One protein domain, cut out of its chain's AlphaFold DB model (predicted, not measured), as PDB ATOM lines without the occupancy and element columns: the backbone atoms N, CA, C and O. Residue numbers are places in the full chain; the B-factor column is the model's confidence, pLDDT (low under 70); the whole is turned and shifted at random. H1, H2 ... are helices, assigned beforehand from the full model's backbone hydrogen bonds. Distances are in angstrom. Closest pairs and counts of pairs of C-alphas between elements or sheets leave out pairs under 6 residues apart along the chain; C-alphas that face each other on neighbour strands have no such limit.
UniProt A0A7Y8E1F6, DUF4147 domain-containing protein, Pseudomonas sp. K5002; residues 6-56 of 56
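AT A GLANCE: This is residues 6 to 56 of the 56 residues of the protein "DUF4147 domain-containing protein" of Pseudomonas sp. K5002 (UniProt A0A7Y8E1F6). One straight helix, H1, sticks out like a handle from a small body, with residues 6 to 20 standing free. In that body the very short helix H2 packs beside H3, and a long stretch with no named element, residues 26 to 46, swings out from H2 in a wide loop and comes back to H3. The printed part has 51 residues with three named helices, in the order H1, H2, H3, and no named strand; the class is all helix. The whole is loose, with a radius of gyration of the C-alphas of 14.1 A, and its C-alphas span 47 by 23 by 14 A, the arm with H1 making much of the length.

IN THESE COORDINATES: H1, the longest helix, holds residues 6 to 18 and measures 18.4 A from first to last C-alpha. It begins at C-alpha 6, (28.190, -34.383, 11.419), and ends at C-alpha 18, (22.788, -29.110, -5.355). H2 holds residues 22 to 25, Pro 22 to Val 25, and is 5.2 A long. H3 holds residues 47 to 55 and is 12.7 A long, ending at C-alpha 55, (13.833, -16.379, -16.861).

HOW THE PARTS SIT: H1 touches no helix. H1 and H2 are close but not clearly touching, with 1 pair of C-alphas within 8 A, those of Asp 18 and Gln 24, 6.7 A apart; their centres are 16.7 A apart. H1 and H3 are apart. H2 and H3 touch, with 6 pairs of C-alphas within 8 A; the closest C-alphas are those of Pro 22 and Met 50, 5.5 A apart, and the centres are 9.5 A apart. In H1 every O i to N i+4 pair is within hydrogen-bond range, in H3 3 of 5 are, and H2 is too short for such a pair.

THE WHOLE: The two C-alphas farthest apart are those of Gln 6 and Gly 36, at 46.9 A, and the first and last printed C-alphas, of Gln 6 and Asn 56, are 34.6 A apart. Without residues 6 to 20, the body has 36 residues, spans 27 by 20 by 14 A and has a radius of gyration of 9.8 A. The link from H1 to H2, 3 residues, is tight, and the link from H2 to H3, 21 residues, is long; the C-alphas of residues 26 to 46 lie 5 to 20 A from the mean of all C-alphas. The printed part has no cut, and residue 56 is the chain's last. The mean pLDDT of the printed part of this predicted model is 93.3, and one printed residue, Asn 56, is under 70.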
ATOM      1  N   GLN A   6      29.517 -34.953  11.610       97.25
ATOM      2  CA  GLN A   6      28.190 -34.383  11.419       97.25
ATOM      3  C   GLN A   6      28.229 -33.233  10.415       97.25
ATOM      4  O   GLN A   6      27.325 -33.106   9.586       97.25
ATOM      5  N   HIS A   7      29.274 -32.408  10.484       96.56
ATOM      6  CA  HIS A   7      29.514 -31.371   9.492       96.56
ATOM      7  C   HIS A   7      29.750 -31.983   8.107       96.56
ATOM      8  O   HIS A   7      29.009 -31.659   7.181       96.56
ATOM      9  N   LEU A   8      30.663 -32.956   8.000       96.81
ATOM     10  CA  LEU A   8      30.963 -33.629   6.733       96.81
ATOM     11  C   LEU A   8      29.705 -34.238   6.093       96.81
ATOM     12  O   LEU A   8      29.455 -34.053   4.905       96.81
ATOM     13  N   LEU A   9      28.880 -34.949   6.867       97.69
ATOM     14  CA  LEU A   9      27.663 -35.569   6.334       97.69
ATOM     15  C   LEU A   9      26.637 -34.535   5.850       97.69
ATOM     16  O   LEU A   9      25.947 -34.779   4.859       97.69
ATOM     17  N   ARG A  10      26.534 -33.378   6.512       97.94
ATOM     18  CA  ARG A  10      25.657 -32.288   6.056       97.94
ATOM     19  C   ARG A  10      26.162 -31.643   4.776       97.94
ATOM     20  O   ARG A  10      25.344 -31.354   3.908       97.94
ATOM     21  N   GLU A  11      27.468 -31.448   4.644       97.62
ATOM     22  CA  GLU A  11      28.061 -30.923   3.411       97.62
ATOM     23  C   GLU A  11      27.843 -31.877   2.237       97.62
ATOM     24  O   GLU A  11      27.421 -31.448   1.164       97.62
ATOM     25  N   LEU A  12      28.038 -33.182   2.451       97.56
ATOM     26  CA  LEU A  12      27.752 -34.194   1.434       97.56
ATOM     27  C   LEU A  12      26.270 -34.194   1.038       97.56
ATOM     28  O   LEU A  12      25.946 -34.282  -0.144       97.56
ATOM     29  N   PHE A  13      25.367 -34.055   2.008       97.88
ATOM     30  CA  PHE A  13      23.933 -33.979   1.741       97.88
ATOM     31  C   PHE A  13      23.549 -32.723   0.946       97.88
ATOM     32  O   PHE A  13      22.826 -32.826  -0.042       97.88
ATOM     33  N   ALA A  14      24.058 -31.552   1.339       97.25
ATOM     34  CA  ALA A  14      23.838 -30.305   0.609       97.25
ATOM     35  C   ALA A  14      24.373 -30.405  -0.826       97.25
ATOM     36  O   ALA A  14      23.661 -30.083  -1.771       97.25
ATOM     37  N   THR A  15      25.572 -30.969  -0.989       96.94
ATOM     38  CA  THR A  15      26.187 -31.218  -2.299       96.94
ATOM     39  C   THR A  15      25.314 -32.124  -3.172       96.94
ATOM     40  O   THR A  15      25.147 -31.869  -4.361       96.94
ATOM     41  N   ALA A  16      24.720 -33.171  -2.594       97.12
ATOM     42  CA  ALA A  16      23.829 -34.071  -3.321       97.12
ATOM     43  C   ALA A  16      22.521 -33.387  -3.759       97.12
ATOM     44  O   ALA A  16      22.026 -33.667  -4.851       97.12
ATOM     45  N   ILE A  17      21.966 -32.489  -2.935       95.62
ATOM     46  CA  ILE A  17      20.805 -31.667  -3.316       95.62
ATOM     47  C   ILE A  17      21.173 -30.766  -4.491       95.62
ATOM     48  O   ILE A  17      20.458 -30.738  -5.491       95.62
ATOM     49  N   ASP A  18      22.288 -30.059  -4.368       94.88
ATOM     50  CA  ASP A  18      22.788 -29.110  -5.355       94.88
ATOM     51  C   ASP A  18      23.020 -29.776  -6.715       94.88
ATOM     52  O   ASP A  18      22.510 -29.295  -7.728       94.88
ATOM     53  N   ALA A  19      23.639 -30.959  -6.716       94.88
ATOM     54  CA  ALA A  19      23.864 -31.767  -7.910       94.88
ATOM     55  C   ALA A  19      22.575 -32.184  -8.644       94.88
ATOM     56  O   ALA A  19      22.634 -32.548  -9.817       94.88
ATOM     57  N   ALA A  20      21.417 -32.156  -7.978       93.81
ATOM     58  CA  ALA A  20      20.117 -32.462  -8.572       93.81
ATOM     59  C   ALA A  20      19.221 -31.221  -8.742       93.81
ATOM     60  O   ALA A  20      18.133 -31.312  -9.318       93.81
ATOM     61  N   HIS A  21      19.631 -30.059  -8.227       95.44
ATOM     62  CA  HIS A  21      18.791 -28.873  -8.206       95.44
ATOM     63  C   HIS A  21      18.725 -28.233  -9.606       95.44
ATOM     64  O   HIS A  21      19.773 -27.979 -10.204       95.44
ATOM     65  N   PRO A  22      17.532 -27.868 -10.129       94.81
ATOM     66  CA  PRO A  22      17.379 -27.316 -11.481       94.81
ATOM     67  C   PRO A  22      18.324 -26.159 -11.820       94.81
ATOM     68  O   PRO A  22      18.852 -26.107 -12.923       94.81
ATOM     69  N   ARG A  23      18.588 -25.267 -10.855       92.00
ATOM     70  CA  ARG A  23      19.516 -24.131 -11.025       92.00
ATOM     71  C   ARG A  23      20.939 -24.527 -11.416       92.00
ATOM     72  O   ARG A  23      21.628 -23.707 -11.999       92.00
ATOM     73  N   GLN A  24      21.386 -25.729 -11.064       92.25
ATOM     74  CA  GLN A  24      22.745 -26.177 -11.368       92.25
ATOM     75  C   GLN A  24      22.803 -27.044 -12.624       92.25
ATOM     76  O   GLN A  24      23.819 -27.064 -13.311       92.25
ATOM     77  N   VAL A  25      21.716 -27.757 -12.933       93.06
ATOM     78  CA  VAL A  25      21.730 -28.790 -13.975       93.06
ATOM     79  C   VAL A  25      20.986 -28.409 -15.244       93.06
ATOM     80  O   VAL A  25      21.232 -29.027 -16.269       93.06
ATOM     81  N   LEU A  26      20.059 -27.445 -15.208       93.06
ATOM     82  CA  LEU A  26      19.161 -27.199 -16.341       93.06
ATOM     83  C   LEU A  26      19.808 -26.355 -17.449       93.06
ATOM     84  O   LEU A  26      19.494 -26.557 -18.619       93.06
ATOM     85  N   GLU A  27      20.737 -25.468 -17.087       90.38
ATOM     86  CA  GLU A  27      21.399 -24.504 -17.978       90.38
ATOM     87  C   GLU A  27      21.938 -25.114 -19.294       90.38
ATOM     88  O   GLU A  27      21.632 -24.573 -20.359       90.38
ATOM     89  N   PRO A  28      22.652 -26.262 -19.292       92.50
ATOM     90  CA  PRO A  28      23.203 -26.850 -20.518       92.50
ATOM     91  C   PRO A  28      22.150 -27.422 -21.478       92.50
ATOM     92  O   PRO A  28      22.471 -27.725 -22.625       92.50
ATOM     93  N   TYR A  29      20.913 -27.612 -21.014       93.06
ATOM     94  CA  TYR A  29      19.808 -28.154 -21.811       93.06
ATOM     95  C   TYR A  29      18.907 -27.061 -22.391       93.06
ATOM     96  O   TYR A  29      17.982 -27.364 -23.148       93.06
ATOM     97  N   LEU A  30      19.148 -25.800 -22.031       91.25
ATOM     98  CA  LEU A  30      18.424 -24.671 -22.588       91.25
ATOM     99  C   LEU A  30      19.008 -24.265 -23.947       91.25
ATOM    100  O   LEU A  30      20.198 -24.472 -24.205       91.25
ATOM    101  N   PRO A  31      18.201 -23.639 -24.820       90.75
ATOM    102  CA  PRO A  31      18.717 -23.023 -26.033       90.75
ATOM    103  C   PRO A  31      19.834 -22.022 -25.718       90.75
ATOM    104  O   PRO A  31      19.743 -21.253 -24.756       90.75
ATOM    105  N   ALA A  32      20.873 -22.025 -26.556       88.81
ATOM    106  CA  ALA A  32      21.990 -21.088 -26.443       88.81
ATOM    107  C   ALA A  32      21.570 -19.638 -26.757       88.81
ATOM    108  O   ALA A  32      22.093 -18.705 -26.157       88.81
ATOM    109  N   ASP A  33      20.619 -19.447 -27.678       88.88
ATOM    110  CA  ASP A  33      20.012 -18.143 -27.962       88.88
ATOM    111  C   ASP A  33      18.756 -17.937 -27.105       88.88
ATOM    112  O   ASP A  33      17.803 -18.717 -27.176       88.88
ATOM    113  N   ARG A  34      18.763 -16.864 -26.307       88.88
ATOM    114  CA  ARG A  34      17.684 -16.473 -25.383       88.88
ATOM    115  C   ARG A  34      17.154 -15.064 -25.651       88.88
ATOM    116  O   ARG A  34      16.482 -14.485 -24.809       88.88
ATOM    117  N   SER A  35      17.454 -14.496 -26.820       90.50
ATOM    118  CA  SER A  35      17.028 -13.136 -27.186       90.50
ATOM    119  C   SER A  35      15.550 -13.038 -27.595       90.50
ATOM    120  O   SER A  35      14.987 -11.944 -27.670       90.50
ATOM    121  N   GLY A  36      14.913 -14.179 -27.877       90.44
ATOM    122  CA  GLY A  36      13.526 -14.266 -28.328       90.44
ATOM    123  C   GLY A  36      12.483 -14.303 -27.205       90.44
ATOM    124  O   GLY A  36      12.783 -14.277 -26.015       90.44
ATOM    125  N   ARG A  37      11.209 -14.412 -27.603       93.25
ATOM    126  CA  ARG A  37      10.109 -14.680 -26.663       93.25
ATOM    127  C   ARG A  37      10.085 -16.156 -26.280       93.25
ATOM    128  O   ARG A  37      10.178 -17.016 -27.151       93.25
ATOM    129  N   VAL A  38       9.850 -16.427 -25.001       91.88
ATOM    130  CA  VAL A  38       9.733 -17.779 -24.445       91.88
ATOM    131  C   VAL A  38       8.319 -18.001 -23.907       91.88
ATOM    132  O   VAL A  38       7.730 -17.106 -23.305       91.88
ATOM    133  N   ILE A  39       7.775 -19.201 -24.120       94.12
ATOM    134  CA  ILE A  39       6.579 -19.693 -23.423       94.12
ATOM    135  C   ILE A  39       7.023 -20.846 -22.526       94.12
ATOM    136  O   ILE A  39       7.550 -21.842 -23.020       94.12
ATOM    137  N   VAL A  40       6.788 -20.727 -21.219       93.69
ATOM    138  CA  VAL A  40       7.082 -21.786 -20.246       93.69
ATOM    139  C   VAL A  40       5.797 -22.539 -19.909       93.69
ATOM    140  O   VAL A  40       4.807 -21.938 -19.498       93.69
ATOM    141  N   ILE A  41       5.818 -23.865 -20.051       94.88
ATOM    142  CA  ILE A  41       4.722 -24.746 -19.629       94.88
ATOM    143  C   ILE A  41       5.224 -25.590 -18.459       94.88
ATOM    144  O   ILE A  41       5.985 -26.538 -18.638       94.88
ATOM    145  N   GLY A  42       4.822 -25.218 -17.246       93.88
ATOM    146  CA  GLY A  42       5.231 -25.899 -16.023       93.88
ATOM    147  C   GLY A  42       4.261 -27.005 -15.606       93.88
ATOM    148  O   GLY A  42       3.055 -26.783 -15.547       93.88
ATOM    149  N   ALA A  43       4.791 -28.174 -15.239       96.00
ATOM    150  CA  ALA A  43       4.024 -29.247 -14.609       96.00
ATOM    151  C   ALA A  43       4.854 -29.980 -13.541       96.00
ATOM    152  O   ALA A  43       6.030 -30.277 -13.738       96.00
ATOM    153  N   GLY A  44       4.229 -30.292 -12.403       95.50
ATOM    154  CA  GLY A  44       4.867 -31.003 -11.291       95.50
ATOM    155  C   GLY A  44       5.509 -30.100 -10.232       95.50
ATOM    156  O   GLY A  44       5.525 -28.876 -10.335       95.50
ATOM    157  N   LYS A  45       6.035 -30.724  -9.167       95.62
ATOM    158  CA  LYS A  45       6.474 -30.026  -7.941       95.62
ATOM    159  C   LYS A  45       7.630 -29.042  -8.158       95.62
ATOM    160  O   LYS A  45       7.684 -28.021  -7.486       95.62
ATOM    161  N   ALA A  46       8.538 -29.344  -9.082       94.25
ATOM    162  CA  ALA A  46       9.711 -28.515  -9.364       94.25
ATOM    163  C   ALA A  46       9.474 -27.482 -10.480       94.25
ATOM    164  O   ALA A  46      10.389 -26.731 -10.805       94.25
ATOM    165  N   ALA A  47       8.269 -27.425 -11.061       95.44
ATOM    166  CA  ALA A  47       7.996 -26.651 -12.270       95.44
ATOM    167  C   ALA A  47       8.377 -25.171 -12.143       95.44
ATOM    168  O   ALA A  47       9.039 -24.637 -13.025       95.44
ATOM    169  N   ALA A  48       8.025 -24.529 -11.026       94.38
ATOM    170  CA  ALA A  48       8.366 -23.127 -10.789       94.38
ATOM    171  C   ALA A  48       9.884 -22.908 -10.644       94.38
ATOM    172  O   ALA A  48      10.428 -21.950 -11.181       94.38
ATOM    173  N   ALA A  49      10.588 -23.818  -9.962       94.50
ATOM    174  CA  ALA A  49      12.039 -23.729  -9.804       94.50
ATOM    175  C   ALA A  49      12.782 -23.946 -11.131       94.50
ATOM    176  O   ALA A  49      13.815 -23.324 -11.348       94.50
ATOM    177  N   MET A  50      12.256 -24.805 -12.009       94.88
ATOM    178  CA  MET A  50      12.783 -25.008 -13.361       94.88
ATOM    179  C   MET A  50      12.494 -23.806 -14.266       94.88
ATOM    180  O   MET A  50      13.391 -23.360 -14.971       94.88
ATOM    181  N   ALA A  51      11.278 -23.250 -14.204       94.50
ATOM    182  CA  ALA A  51      10.893 -22.052 -14.952       94.50
ATOM    183  C   ALA A  51      11.810 -20.860 -14.639       94.50
ATOM    184  O   ALA A  51      12.266 -20.184 -15.553       94.50
ATOM    185  N   LEU A  52      12.164 -20.673 -13.363       93.44
ATOM    186  CA  LEU A  52      13.048 -19.595 -12.919       93.44
ATOM    187  C   LEU A  52      14.436 -19.620 -13.584       93.44
ATOM    188  O   LEU A  52      15.047 -18.569 -13.743       93.44
ATOM    189  N   VAL A  53      14.948 -20.800 -13.952       93.38
ATOM    190  CA  VAL A  53      16.247 -20.923 -14.646       93.38
ATOM    191  C   VAL A  53      16.157 -20.433 -16.092       93.38
ATOM    192  O   VAL A  53      17.157 -20.055 -16.673       93.38
ATOM    193  N   VAL A  54      14.961 -20.432 -16.680       90.38
ATOM    194  CA  VAL A  54      14.739 -19.936 -18.044       90.38
ATOM    195  C   VAL A  54      14.586 -18.411 -18.068       90.38
ATOM    196  O   VAL A  54      14.864 -17.785 -19.086       90.38
ATOM    197  N   GLU A  55      14.120 -17.817 -16.967       84.50
ATOM    198  CA  GLU A  55      13.833 -16.379 -16.861       84.50
ATOM    199  C   GLU A  55      15.030 -15.514 -16.417       84.50
ATOM    200  O   GLU A  55      14.956 -14.296 -16.580       84.50
ATOM    201  N   ASN A  56      16.100 -16.100 -15.860       63.72
ATOM    202  CA  ASN A  56      17.296 -15.385 -15.369       63.72
ATOM    203  C   ASN A  56      18.564 -15.796 -16.115       63.72
ATOM    204  O   ASN A  56      19.525 -14.997 -16.080       63.72
TER     205      ASN A  56